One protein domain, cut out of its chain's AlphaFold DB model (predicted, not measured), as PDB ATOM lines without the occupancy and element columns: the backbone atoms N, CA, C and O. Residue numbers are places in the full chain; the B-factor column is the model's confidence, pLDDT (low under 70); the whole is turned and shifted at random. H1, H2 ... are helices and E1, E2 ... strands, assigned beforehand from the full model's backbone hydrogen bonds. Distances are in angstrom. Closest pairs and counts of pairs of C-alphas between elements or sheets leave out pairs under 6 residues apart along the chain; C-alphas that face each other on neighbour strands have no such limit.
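AT A GLANCE: This is residues 105 to 196 of the 257 residues of the protein "disintegrin and metalloproteinase domain-containing protein 10-like" of Clupea harengus (UniProt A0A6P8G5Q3). Three small antiparallel strand patches are set in a web of loops: a strongly twisted three-stranded sheet, E3 E4 E5, with the short helix H1 over E3, and two hairpins, E1 E2 and E6 E7, that are apart from each other. Residues 168 to 184, a long stretch with no named element, lead from the short helix H2 to E6 E7. The printed part has 92 residues, under half of them in named elements, in the order E1 E2 H1 E3 E4 E5 H2 E6 E7; the class is mixed, helices and strands. It is compact, with a radius of gyration of the C-alphas of 12.4 A, and rounded, spanning 31 by 30 by 24 A.

HOW THE PARTS SIT: Start at residues 105 to 106, which pair antiparallel with residues 111 to 112 of E1, residues 111 to 114. E1 forms a hairpin with E2, residues 117 to 121, where N 112 and O 120 are 2.8 A apart, within hydrogen-bond range. Next comes H1, residues 122 to 126; it has 0 of 1 O i to N i+4 pairs within range, but 2 of 2 O i to N i+3 pairs. H1 is on the sheet of E3, residues 128 to 131, E4, residues 145 to 148, and E5, residues 151 to 157, at a height over the sheet of 6.8 A, and lies over E3. These strands form a meander, each the antiparallel neighbour of the one before; look for N 129 and O 147 at 2.9 A, and N 146 and O 156 at 2.9 A. H2, residues 164 to 167, is not on this sheet and is too short for any O i to N i+4 pair. It is close to H1 but not clearly touching, the closest C-alphas being Tyr 126 and His 166 at 7.1 A. Last, E6, residues 185 to 187, and E7, residues 193 to 195, form an antiparallel hairpin, with N 186 and O 194 at 2.9 A; residues 179 to 180 pair antiparallel with residues 185 to 186 of E6.

IN THESE COORDINATES: Find C-alpha 111 at (-4.950, -1.966, 5.492), where E1 begins; E2 then covers 11.5 A. E5, the longest strand, runs 14.6 A from C-alpha 151 at (1.942, 10.089, -9.981), and E4 spans 10.6 A. E7 ends at C-alpha 195, at (-5.232, -14.208, -13.998).

THE WHOLE: The C-alphas farthest apart are those of Gln 115 and Glu 136, at 36.1 A. The long links are E3 to E4 and H2 to E6. The printed part has no cut; its mean pLDDT is 92.1, and no printed residue is under 70.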
ATOM      1  N   ILE A 105      -3.774   0.153  12.056       94.56
ATOM      2  CA  ILE A 105      -3.407  -0.871  11.071       94.56
ATOM      3  C   ILE A 105      -4.298  -2.101  11.278       94.56
ATOM      4  O   ILE A 105      -4.389  -2.579  12.403       94.56
ATOM      5  N   CYS A 106      -4.883  -2.626  10.203       95.12
ATOM      6  CA  CYS A 106      -5.808  -3.764  10.219       95.12
ATOM      7  C   CYS A 106      -5.504  -4.769   9.091       95.12
ATOM      8  O   CYS A 106      -4.594  -4.556   8.274       95.12
ATOM      9  N   SER A 107      -6.241  -5.885   9.049       92.75
ATOM     10  CA  SER A 107      -6.117  -6.940   8.032       92.75
ATOM     11  C   SER A 107      -4.669  -7.431   7.913       92.75
ATOM     12  O   SER A 107      -4.024  -7.326   6.865       92.75
ATOM     13  N   LEU A 108      -4.112  -7.895   9.037       88.62
ATOM     14  CA  LEU A 108      -2.744  -8.432   9.137       88.62
ATOM     15  C   LEU A 108      -1.637  -7.466   8.667       88.62
ATOM     16  O   LEU A 108      -0.554  -7.892   8.263       88.62
ATOM     17  N   GLY A 109      -1.878  -6.155   8.725       90.19
ATOM     18  CA  GLY A 109      -0.881  -5.162   8.327       90.19
ATOM     19  C   GLY A 109      -0.947  -4.728   6.869       90.19
ATOM     20  O   GLY A 109       0.034  -4.194   6.364       90.19
ATOM     21  N   THR A 110      -2.069  -4.958   6.189       91.69
ATOM     22  CA  THR A 110      -2.252  -4.589   4.774       91.69
ATOM     23  C   THR A 110      -3.114  -3.343   4.593       91.69
ATOM     24  O   THR A 110      -3.004  -2.638   3.588       91.69
ATOM     25  N   ARG A 111      -3.964  -3.040   5.574       94.50
ATOM     26  CA  ARG A 111      -4.950  -1.966   5.492       94.50
ATOM     27  C   ARG A 111      -4.921  -1.076   6.723       94.50
ATOM     28  O   ARG A 111      -4.185  -1.335   7.681       94.50
ATOM     29  N   VAL A 112      -5.707  -0.009   6.677       95.62
ATOM     30  CA  VAL A 112      -5.953   0.877   7.807       95.62
ATOM     31  C   VAL A 112      -7.436   1.145   8.017       95.62
ATOM     32  O   VAL A 112      -8.217   1.169   7.068       95.62
ATOM     33  N   CYS A 113      -7.790   1.371   9.277       96.69
ATOM     34  CA  CYS A 113      -9.139   1.684   9.709       96.69
ATOM     35  C   CYS A 113      -9.514   3.125   9.362       96.69
ATOM     36  O   CYS A 113      -8.757   4.060   9.661       96.69
ATOM     37  N   LEU A 114     -10.714   3.306   8.819       95.56
ATOM     38  CA  LEU A 114     -11.380   4.594   8.684       95.56
ATOM     39  C   LEU A 114     -12.815   4.447   9.189       95.56
ATOM     40  O   LEU A 114     -13.560   3.636   8.658       95.56
ATOM     41  N   GLN A 115     -13.194   5.211  10.219       94.25
ATOM     42  CA  GLN A 115     -14.563   5.203  10.765       94.25
ATOM     43  C   GLN A 115     -15.093   3.799  11.142       94.25
ATOM     44  O   GLN A 115     -16.280   3.538  11.022       94.25
ATOM     45  N   GLY A 116     -14.220   2.901  11.614       93.50
ATOM     46  CA  GLY A 116     -14.589   1.523  11.980       93.50
ATOM     47  C   GLY A 116     -14.412   0.497  10.856       93.50
ATOM     48  O   GLY A 116     -14.376  -0.696  11.127       93.50
ATOM     49  N   GLU A 117     -14.175   0.929   9.615       95.44
ATOM     50  CA  GLU A 117     -14.041   0.027   8.468       95.44
ATOM     51  C   GLU A 117     -12.573  -0.233   8.078       95.44
ATOM     52  O   GLU A 117     -11.763   0.691   7.969       95.44
ATOM     53  N   CYS A 118     -12.227  -1.499   7.808       95.06
ATOM     54  CA  CYS A 118     -10.899  -1.927   7.342       95.06
ATOM     55  C   CYS A 118     -10.806  -2.014   5.802       95.06
ATOM     56  O   CYS A 118     -10.640  -3.096   5.219       95.06
ATOM     57  N   SER A 119     -10.909  -0.875   5.118       91.12
ATOM     58  CA  SER A 119     -10.967  -0.820   3.646       91.12
ATOM     59  C   SER A 119      -9.761  -0.133   2.992       91.12
ATOM     60  O   SER A 119      -9.303  -0.578   1.938       91.12
ATOM     61  N   LEU A 120      -9.188   0.896   3.621       93.50
ATOM     62  CA  LEU A 120      -8.097   1.681   3.037       93.50
ATOM     63  C   LEU A 120      -6.760   0.941   3.048       93.50
ATOM     64  O   LEU A 120      -6.441   0.214   3.983       93.50
ATOM     65  N   SER A 121      -5.925   1.173   2.037       93.88
ATOM     66  CA  SER A 121      -4.594   0.564   1.962       93.88
ATOM     67  C   SER A 121      -3.626   1.146   2.996       93.88
ATOM     68  O   SER A 121      -3.701   2.318   3.373       93.88
ATOM     69  N   LEU A 122      -2.640   0.348   3.419       94.88
ATOM     70  CA  LEU A 122      -1.588   0.819   4.324       94.88
ATOM     71  C   LEU A 122      -0.770   1.991   3.742       94.88
ATOM     72  O   LEU A 122      -0.222   2.786   4.505       94.88
ATOM     73  N   CYS A 123      -0.716   2.144   2.415       94.75
ATOM     74  CA  CYS A 123      -0.063   3.273   1.747       94.75
ATOM     75  C   CYS A 123      -0.628   4.630   2.210       94.75
ATOM     76  O   CYS A 123       0.142   5.571   2.429       94.75
ATOM     77  N   VAL A 124      -1.944   4.707   2.454       95.38
ATOM     78  CA  VAL A 124      -2.632   5.948   2.852       95.38
ATOM     79  C   VAL A 124      -2.081   6.487   4.169       95.38
ATOM     80  O   VAL A 124      -1.929   7.698   4.323       95.38
ATOM     81  N   LYS A 125      -1.652   5.600   5.079       94.38
ATOM     82  CA  LYS A 125      -1.009   5.969   6.350       94.38
ATOM     83  C   LYS A 125       0.208   6.880   6.174       94.38
ATOM     84  O   LYS A 125       0.525   7.660   7.070       94.38
ATOM     85  N   TYR A 126       0.887   6.774   5.036       93.56
ATOM     86  CA  TYR A 126       2.091   7.531   4.708       93.56
ATOM     87  C   TYR A 126       1.852   8.615   3.647       93.56
ATOM     88  O   TYR A 126       2.820   9.164   3.125       93.56
ATOM     89  N   GLY A 127       0.592   8.933   3.323       93.81
ATOM     90  CA  GLY A 127       0.248   9.909   2.284       93.81
ATOM     91  C   GLY A 127       0.520   9.409   0.862       93.81
ATOM     92  O   GLY A 127       0.838  10.202  -0.022       93.81
ATOM     93  N   LEU A 128       0.446   8.094   0.655       95.06
ATOM     94  CA  LEU A 128       0.649   7.424  -0.628       95.06
ATOM     95  C   LEU A 128      -0.638   6.701  -1.048       95.06
ATOM     96  O   LEU A 128      -1.472   6.371  -0.206       95.06
ATOM     97  N   GLU A 129      -0.778   6.394  -2.332       94.81
ATOM     98  CA  GLU A 129      -1.871   5.564  -2.856       94.81
ATOM     99  C   GLU A 129      -1.354   4.181  -3.266       94.81
ATOM    100  O   GLU A 129      -0.173   4.018  -3.581       94.81
ATOM    101  N   GLN A 130      -2.220   3.167  -3.211       94.12
ATOM    102  CA  GLN A 130      -1.865   1.811  -3.631       94.12
ATOM    103  C   GLN A 130      -1.849   1.721  -5.160       94.12
ATOM    104  O   GLN A 130      -2.720   2.274  -5.823       94.12
ATOM    105  N   CYS A 131      -0.873   0.996  -5.701       93.25
ATOM    106  CA  CYS A 131      -0.703   0.756  -7.132       93.25
ATOM    107  C   CYS A 131      -0.321  -0.703  -7.407       93.25
ATOM    108  O   CYS A 131       0.122  -1.415  -6.499       93.25
ATOM    109  N   ASP A 132      -0.463  -1.133  -8.659       92.25
ATOM    110  CA  ASP A 132       0.026  -2.433  -9.114       92.25
ATOM    111  C   ASP A 132       1.545  -2.411  -9.292       92.25
ATOM    112  O   ASP A 132       2.113  -1.487  -9.876       92.25
ATOM    113  N   CYS A 133       2.221  -3.445  -8.795       91.56
ATOM    114  CA  CYS A 133       3.672  -3.520  -8.874       91.56
ATOM    115  C   CYS A 133       4.169  -3.663 -10.329       91.56
ATOM    116  O   CYS A 133       3.683  -4.545 -11.037       91.56
ATOM    117  N   PRO A 134       5.196  -2.897 -10.759       86.62
ATOM    118  CA  PRO A 134       5.707  -2.899 -12.139       86.62
ATOM    119  C   PRO A 134       6.570  -4.132 -12.499       86.62
ATOM    120  O   PRO A 134       7.372  -4.071 -13.424       86.62
ATOM    121  N   GLY A 135       6.462  -5.230 -11.743       82.56
ATOM    122  CA  GLY A 135       7.247  -6.451 -11.939       82.56
ATOM    123  C   GLY A 135       6.532  -7.492 -12.804       82.56
ATOM    124  O   GLY A 135       5.314  -7.656 -12.726       82.56
ATOM    125  N   GLU A 136       7.306  -8.251 -13.583       82.69
ATOM    126  CA  GLU A 136       6.797  -9.350 -14.424       82.69
ATOM    127  C   GLU A 136       6.441 -10.604 -13.609       82.69
ATOM    128  O   GLU A 136       5.616 -11.427 -14.009       82.69
ATOM    129  N   SER A 137       7.046 -10.767 -12.431       90.25
ATOM    130  CA  SER A 137       6.813 -11.935 -11.586       90.25
ATOM    131  C   SER A 137       5.393 -11.937 -11.023       90.25
ATOM    132  O   SER A 137       4.995 -11.034 -10.288       90.25
ATOM    133  N   MET A 138       4.655 -13.026 -11.256       89.25
ATOM    134  CA  MET A 138       3.305 -13.216 -10.705       89.25
ATOM    135  C   MET A 138       3.249 -13.129  -9.175       89.25
ATOM    136  O   MET A 138       2.195 -12.831  -8.619       89.25
ATOM    137  N   ARG A 139       4.369 -13.379  -8.484       90.94
ATOM    138  CA  ARG A 139       4.470 -13.186  -7.029       90.94
ATOM    139  C   ARG A 139       4.613 -11.719  -6.648       90.94
ATOM    140  O   ARG A 139       3.993 -11.267  -5.693       90.94
ATOM    141  N   GLU A 140       5.408 -10.967  -7.403       90.31
ATOM    142  CA  GLU A 140       5.608  -9.539  -7.150       90.31
ATOM    143  C   GLU A 140       4.333  -8.737  -7.389       90.31
ATOM    144  O   GLU A 140       4.068  -7.801  -6.640       90.31
ATOM    145  N   LYS A 141       3.496  -9.162  -8.341       91.69
ATOM    146  CA  LYS A 141       2.157  -8.592  -8.563       91.69
ATOM    147  C   LYS A 141       1.219  -8.714  -7.353       91.69
ATOM    148  O   LYS A 141       0.251  -7.972  -7.272       91.69
ATOM    149  N   CYS A 142       1.510  -9.617  -6.413       93.88
ATOM    150  CA  CYS A 142       0.773  -9.781  -5.156       93.88
ATOM    151  C   CYS A 142       1.489  -9.179  -3.941       93.88
ATOM    152  O   CYS A 142       1.086  -9.398  -2.794       93.88
ATOM    153  N   HIS A 143       2.559  -8.416  -4.161       92.75
ATOM    154  CA  HIS A 143       3.136  -7.565  -3.134       92.75
ATOM    155  C   HIS A 143       2.415  -6.219  -3.090       92.75
ATOM    156  O   HIS A 143       1.826  -5.759  -4.063       92.75
ATOM    157  N   MET A 144       2.497  -5.551  -1.946       92.94
ATOM    158  CA  MET A 144       2.024  -4.186  -1.820       92.94
ATOM    159  C   MET A 144       3.003  -3.224  -2.485       92.94
ATOM    160  O   MET A 144       4.192  -3.190  -2.129       92.94
ATOM    161  N   CYS A 145       2.479  -2.420  -3.403       94.31
ATOM    162  CA  CYS A 145       3.164  -1.283  -3.989       94.31
ATOM    163  C   CYS A 145       2.406   0.009  -3.681       94.31
ATOM    164  O   CYS A 145       1.174   0.035  -3.630       94.31
ATOM    165  N   CYS A 146       3.166   1.075  -3.447       95.38
ATOM    166  CA  CYS A 146       2.632   2.404  -3.198       95.38
ATOM    167  C   CYS A 146       3.251   3.401  -4.179       95.38
ATOM    168  O   CYS A 146       4.423   3.277  -4.544       95.38
ATOM    169  N   GLN A 147       2.485   4.419  -4.547       94.75
ATOM    170  CA  GLN A 147       2.931   5.550  -5.354       94.75
ATOM    171  C   GLN A 147       2.526   6.868  -4.693       94.75
ATOM    172  O   GLN A 147       1.668   6.909  -3.809       94.75
ATOM    173  N   GLN A 148       3.152   7.966  -5.106       95.00
ATOM    174  CA  GLN A 148       2.655   9.290  -4.750       95.00
ATOM    175  C   GLN A 148       1.309   9.531  -5.432       95.00
ATOM    176  O   GLN A 148       1.130   9.164  -6.593       95.00
ATOM    177  N   ILE A 149       0.413  10.204  -4.716       94.75
ATOM    178  CA  ILE A 149      -0.927  10.552  -5.193       94.75
ATOM    179  C   ILE A 149      -0.832  11.235  -6.565       94.75
ATOM    180  O   ILE A 149      -0.089  12.211  -6.724       94.75
ATOM    181  N   ASN A 150      -1.577  10.721  -7.547       92.56
ATOM    182  CA  ASN A 150      -1.627  11.209  -8.930       92.56
ATOM    183  C   ASN A 150      -0.289  11.134  -9.698       92.56
ATOM    184  O   ASN A 150      -0.082  11.869 -10.667       92.56
ATOM    185  N   LYS A 151       0.649  10.265  -9.294       94.50
ATOM    186  CA  LYS A 151       1.942  10.089  -9.981       94.50
ATOM    187  C   LYS A 151       2.260   8.606 -10.217       94.50
ATOM    188  O   LYS A 151       3.124   8.049  -9.531       94.50
ATOM    189  N   PRO A 152       1.676   7.978 -11.256       90.56
ATOM    190  CA  PRO A 152       1.806   6.537 -11.498       90.56
ATOM    191  C   PRO A 152       3.248   6.064 -11.725       90.56
ATOM    192  O   PRO A 152       3.625   4.959 -11.352       90.56
ATOM    193  N   LYS A 153       4.114   6.938 -12.251       91.25
ATOM    194  CA  LYS A 153       5.541   6.639 -12.471       91.25
ATOM    195  C   LYS A 153       6.353   6.456 -11.181       91.25
ATOM    196  O   LYS A 153       7.518   6.087 -11.252       91.25
ATOM    197  N   THR A 154       5.773   6.755 -10.018       93.50
ATOM    198  CA  THR A 154       6.434   6.619  -8.709       93.50
ATOM    199  C   THR A 154       6.067   5.328  -7.980       93.50
ATOM    200  O   THR A 154       6.465   5.156  -6.830       93.50
ATOM    201  N   CYS A 155       5.318   4.430  -8.631       94.38
ATOM    202  CA  CYS A 155       4.932   3.154  -8.049       94.38
ATOM    203  C   CYS A 155       6.153   2.294  -7.725       94.38
ATOM    204  O   CYS A 155       6.963   1.967  -8.595       94.38
ATOM    205  N   ALA A 156       6.282   1.930  -6.454       93.69
ATOM    206  CA  ALA A 156       7.383   1.128  -5.959       93.69
ATOM    207  C   ALA A 156       6.891   0.119  -4.920       93.69
ATOM    208  O   ALA A 156       5.928   0.357  -4.191       93.69
ATOM    209  N   SER A 157       7.576  -1.021  -4.831       93.12
ATOM    210  CA  SER A 157       7.251  -2.048  -3.839       93.12
ATOM    211  C   SER A 157       7.667  -1.632  -2.434       93.12
ATOM    212  O   SER A 157       8.668  -0.937  -2.255       93.12
ATOM    213  N   THR A 158       6.939  -2.105  -1.424       91.62
ATOM    214  CA  THR A 158       7.264  -1.901   0.002       91.62
ATOM    215  C   THR A 158       8.678  -2.360   0.387       91.62
ATOM    216  O   THR A 158       9.262  -1.820   1.326       91.62
ATOM    217  N   ILE A 159       9.264  -3.297  -0.370       90.94
ATOM    218  CA  ILE A 159      10.653  -3.763  -0.197       90.94
ATOM    219  C   ILE A 159      11.708  -2.863  -0.859       90.94
ATOM    220  O   ILE A 159      12.899  -3.035  -0.612       90.94
ATOM    221  N   SER A 160      11.302  -1.939  -1.731       90.62
ATOM    222  CA  SER A 160      12.229  -1.086  -2.480       90.62
ATOM    223  C   SER A 160      12.932  -0.073  -1.574       90.62
ATOM    224  O   SER A 160      12.401   0.349  -0.543       90.62
ATOM    225  N   SER A 161      14.111   0.388  -1.995       89.44
ATOM    226  CA  SER A 161      14.854   1.451  -1.303       89.44
ATOM    227  C   SER A 161      14.062   2.760  -1.204       89.44
ATOM    228  O   SER A 161      14.199   3.480  -0.217       89.44
ATOM    229  N   VAL A 162      13.184   3.034  -2.176       89.56
ATOM    230  CA  VAL A 162      12.323   4.229  -2.218       89.56
ATOM    231  C   VAL A 162      11.355   4.260  -1.031       89.56
ATOM    232  O   VAL A 162      11.199   5.293  -0.382       89.56
ATOM    233  N   LEU A 163      10.735   3.121  -0.709       91.62
ATOM    234  CA  LEU A 163       9.748   3.006   0.373       91.62
ATOM    235  C   LEU A 163      10.336   2.501   1.698       91.62
ATOM    236  O   LEU A 163       9.623   2.430   2.704       91.62
ATOM    237  N   ALA A 164      11.642   2.227   1.747       90.62
ATOM    238  CA  ALA A 164      12.329   1.748   2.943       90.62
ATOM    239  C   ALA A 164      12.166   2.688   4.150       90.62
ATOM    240  O   ALA A 164      12.064   2.213   5.280       90.62
ATOM    241  N   LYS A 165      12.051   4.007   3.931       90.25
ATOM    242  CA  LYS A 165      11.797   4.990   5.000       90.25
ATOM    243  C   LYS A 165      10.487   4.727   5.757       90.25
ATOM    244  O   LYS A 165      10.420   4.979   6.957       90.25
ATOM    245  N   HIS A 166       9.463   4.223   5.070       90.06
ATOM    246  CA  HIS A 166       8.130   3.996   5.632       90.06
ATOM    247  C   HIS A 166       7.945   2.550   6.102       90.06
ATOM    248  O   HIS A 166       7.455   2.309   7.203       90.06
ATOM    249  N   PHE A 167       8.384   1.583   5.293       90.44
ATOM    250  CA  PHE A 167       8.126   0.157   5.521       90.44
ATOM    251  C   PHE A 167       9.328  -0.609   6.086       90.44
ATOM    252  O   PHE A 167       9.212  -1.801   6.361       90.44
ATOM    253  N   ARG A 168      10.483   0.046   6.283       89.56
ATOM    254  CA  ARG A 168      11.734  -0.563   6.789       89.56
ATOM    255  C   ARG A 168      12.190  -1.780   5.972       89.56
ATOM    256  O   ARG A 168      12.745  -2.724   6.523       89.56
ATOM    257  N   GLY A 169      11.892  -1.788   4.671       84.06
ATOM    258  CA  GLY A 169      12.172  -2.919   3.780       84.06
ATOM    259  C   GLY A 169      11.349  -4.180   4.079       84.06
ATOM    260  O   GLY A 169      11.674  -5.257   3.579       84.06
ATOM    261  N   LYS A 170      10.289  -4.087   4.894       88.25
ATOM    262  CA  LYS A 170       9.406  -5.217   5.183       88.25
ATOM    263  C   LYS A 170       8.536  -5.513   3.966       88.25
ATOM    264  O   LYS A 170       7.836  -4.637   3.464       88.25
ATOM    265  N   ARG A 171       8.521  -6.779   3.548       88.56
ATOM    266  CA  ARG A 171       7.570  -7.268   2.549       88.56
ATOM    267  C   ARG A 171       6.167  -7.280   3.147       88.56
ATOM    268  O   ARG A 171       5.912  -8.014   4.101       88.56
ATOM    269  N   VAL A 172       5.269  -6.497   2.560       92.25
ATOM    270  CA  VAL A 172       3.830  -6.577   2.826       92.25
ATOM    271  C   VAL A 172       3.182  -7.248   1.622       92.25
ATOM    272  O   VAL A 172       3.275  -6.739   0.508       92.25
ATOM    273  N   ALA A 173       2.585  -8.417   1.831       91.94
ATOM    274  CA  ALA A 173       1.836  -9.118   0.795       91.94
ATOM    275  C   ALA A 173       0.370  -8.690   0.824       91.94
ATOM    276  O   ALA A 173      -0.157  -8.374   1.890       91.94
ATOM    277  N   LEU A 174      -0.283  -8.690  -0.333       92.25
ATOM    278  CA  LEU A 174      -1.719  -8.461  -0.413       92.25
ATOM    279  C   LEU A 174      -2.489  -9.637   0.204       92.25
ATOM    280  O   LEU A 174      -1.997 -10.766   0.264       92.25
ATOM    281  N   VAL A 175      -3.699  -9.352   0.683       92.56
ATOM    282  CA  VAL A 175      -4.609 -10.368   1.224       92.56
ATOM    283  C   VAL A 175      -5.069 -11.298   0.099       92.56
ATOM    284  O   VAL A 175      -5.226 -10.865  -1.043       92.56
ATOM    285  N   SER A 176      -5.308 -12.571   0.410       92.75
ATOM    286  CA  SER A 176      -5.874 -13.519  -0.557       92.75
ATOM    287  C   SER A 176      -7.206 -12.995  -1.104       92.75
ATOM    288  O   SER A 176      -8.038 -12.510  -0.340       92.75
ATOM    289  N   GLY A 177      -7.408 -13.094  -2.416       91.94
ATOM    290  CA  GLY A 177      -8.564 -12.516  -3.103       91.94
ATOM    291  C   GLY A 177      -8.424 -11.027  -3.433       91.94
ATOM    292  O   GLY A 177      -9.343 -10.459  -4.009       91.94
ATOM    293  N   ALA A 178      -7.299 -10.377  -3.111       91.19
ATOM    294  CA  ALA A 178      -7.025  -9.029  -3.605       91.19
ATOM    295  C   ALA A 178      -6.820  -9.043  -5.129       91.19
ATOM    296  O   ALA A 178      -6.186  -9.977  -5.638       91.19
ATOM    297  N   PRO A 179      -7.323  -8.028  -5.855       92.56
ATOM    298  CA  PRO A 179      -7.104  -7.922  -7.287       92.56
ATOM    299  C   PRO A 179      -5.626  -7.661  -7.597       92.56
ATOM    300  O   PRO A 179      -4.921  -7.013  -6.821       92.56
ATOM    301  N   CYS A 180      -5.163  -8.166  -8.737       92.38
ATOM    302  CA  CYS A 180      -3.804  -7.976  -9.231       92.38
ATOM    303  C   CYS A 180      -3.786  -7.809 -10.756       92.38
ATOM    304  O   CYS A 180      -4.718  -8.217 -11.454       92.38
ATOM    305  N   SER A 181      -2.697  -7.237 -11.282       89.50
ATOM    306  CA  SER A 181      -2.471  -7.063 -12.726       89.50
ATOM    307  C   SER A 181      -3.574  -6.251 -13.425       89.50
ATOM    308  O   SER A 181      -4.087  -6.675 -14.459       89.50
ATOM    309  N   GLY A 182      -3.972  -5.107 -12.862       87.56
ATOM    310  CA  GLY A 182      -5.012  -4.249 -13.433       87.56
ATOM    311  C   GLY A 182      -6.411  -4.859 -13.355       87.56
ATOM    312  O   GLY A 182      -7.168  -4.754 -14.313       87.56
ATOM    313  N   ASN A 183      -6.740  -5.527 -12.242       88.44
ATOM    314  CA  ASN A 183      -8.001  -6.257 -12.020       88.44
ATOM    315  C   ASN A 183      -8.248  -7.451 -12.964       88.44
ATOM    316  O   ASN A 183      -9.368  -7.948 -13.040       88.44
ATOM    317  N   GLN A 184      -7.219  -7.943 -13.656       89.00
ATOM    318  CA  GLN A 184      -7.331  -9.127 -14.518       89.00
ATOM    319  C   GLN A 184      -7.211 -10.441 -13.742       89.00
ATOM    320  O   GLN A 184      -7.385 -11.511 -14.308       89.00
ATOM    321  N   GLY A 185      -6.870 -10.396 -12.455       92.12
ATOM    322  CA  GLY A 185      -6.682 -11.587 -11.643       92.12
ATOM    323  C   GLY A 185      -6.804 -11.324 -10.155       92.12
ATOM    324  O   GLY A 185      -7.004 -10.189  -9.724       92.12
ATOM    325  N   TYR A 186      -6.625 -12.386  -9.373       94.12
ATOM    326  CA  TYR A 186      -6.645 -12.339  -7.915       94.12
ATOM    327  C   TYR A 186      -5.448 -13.062  -7.301       94.12
ATOM    328  O   TYR A 186      -4.947 -14.056  -7.832       94.12
ATOM    329  N   CYS A 187      -4.996 -12.577  -6.150       94.31
ATOM    330  CA  CYS A 187      -3.924 -13.204  -5.388       94.31
ATOM    331  C   CYS A 187      -4.423 -14.449  -4.651       94.31
ATOM    332  O   CYS A 187      -5.351 -14.376  -3.844       94.31
ATOM    333  N   ASP A 188      -3.793 -15.597  -4.903       94.31
ATOM    334  CA  ASP A 188      -4.087 -16.831  -4.174       94.31
ATOM    335  C   ASP A 188      -3.450 -16.853  -2.766       94.31
ATOM    336  O   ASP A 188      -2.695 -15.959  -2.374       94.31
ATOM    337  N   LYS A 189      -3.724 -17.912  -1.989       93.50
ATOM    338  CA  LYS A 189      -3.139 -18.119  -0.646       93.50
ATOM    339  C   LYS A 189      -1.603 -18.172  -0.655       93.50
ATOM    340  O   LYS A 189      -0.977 -17.942   0.379       93.50
ATOM    341  N   PHE A 190      -0.991 -18.474  -1.799       92.12
ATOM    342  CA  PHE A 190       0.458 -18.537  -1.983       92.12
ATOM    343  C   PHE A 190       1.047 -17.219  -2.501       92.12
ATOM    344  O   PHE A 190       2.232 -17.185  -2.838       92.12
ATOM    345  N   GLN A 191       0.248 -16.143  -2.533       92.00
ATOM    346  CA  GLN A 191       0.649 -14.811  -2.990       92.00
ATOM    347  C   GLN A 191       1.110 -14.829  -4.451       92.00
ATOM    348  O   GLN A 191       2.070 -14.157  -4.821       92.00
ATOM    349  N   VAL A 192       0.450 -15.636  -5.283       93.75
ATOM    350  CA  VAL A 192       0.658 -15.673  -6.731       93.75
ATOM    351  C   VAL A 192      -0.576 -15.092  -7.411       93.75
ATOM    352  O   VAL A 192      -1.699 -15.506  -7.126       93.75
ATOM    353  N   CYS A 193      -0.363 -14.144  -8.321       93.94
ATOM    354  CA  CYS A 193      -1.431 -13.553  -9.114       93.94
ATOM    355  C   CYS A 193      -1.976 -14.590 -10.104       93.94
ATOM    356  O   CYS A 193      -1.263 -15.041 -11.005       93.94
ATOM    357  N   ARG A 194      -3.233 -14.999  -9.915       92.94
ATOM    358  CA  ARG A 194      -3.973 -15.873 -10.827       92.94
ATOM    359  C   ARG A 194      -4.830 -15.002 -11.726       92.94
ATOM    360  O   ARG A 194      -5.808 -14.427 -11.259       92.94
ATOM    361  N   LEU A 195      -4.436 -14.897 -12.990       90.38
ATOM    362  CA  LEU A 195      -5.232 -14.208 -13.998       90.38
ATOM    363  C   LEU A 195      -6.516 -14.996 -14.261       90.38
ATOM    364  O   LEU A 195      -6.505 -16.229 -14.298       90.38
ATOM    365  N   LEU A 196      -7.614 -14.266 -14.391       85.31
ATOM    366  CA  LEU A 196      -8.902 -14.779 -14.797       85.31
ATOM    367  C   LEU A 196      -9.056 -14.545 -16.292       85.31
ATOM    368  O   LEU A 196      -9.313 -13.428 -16.731       85.31
TER     369      LEU A 196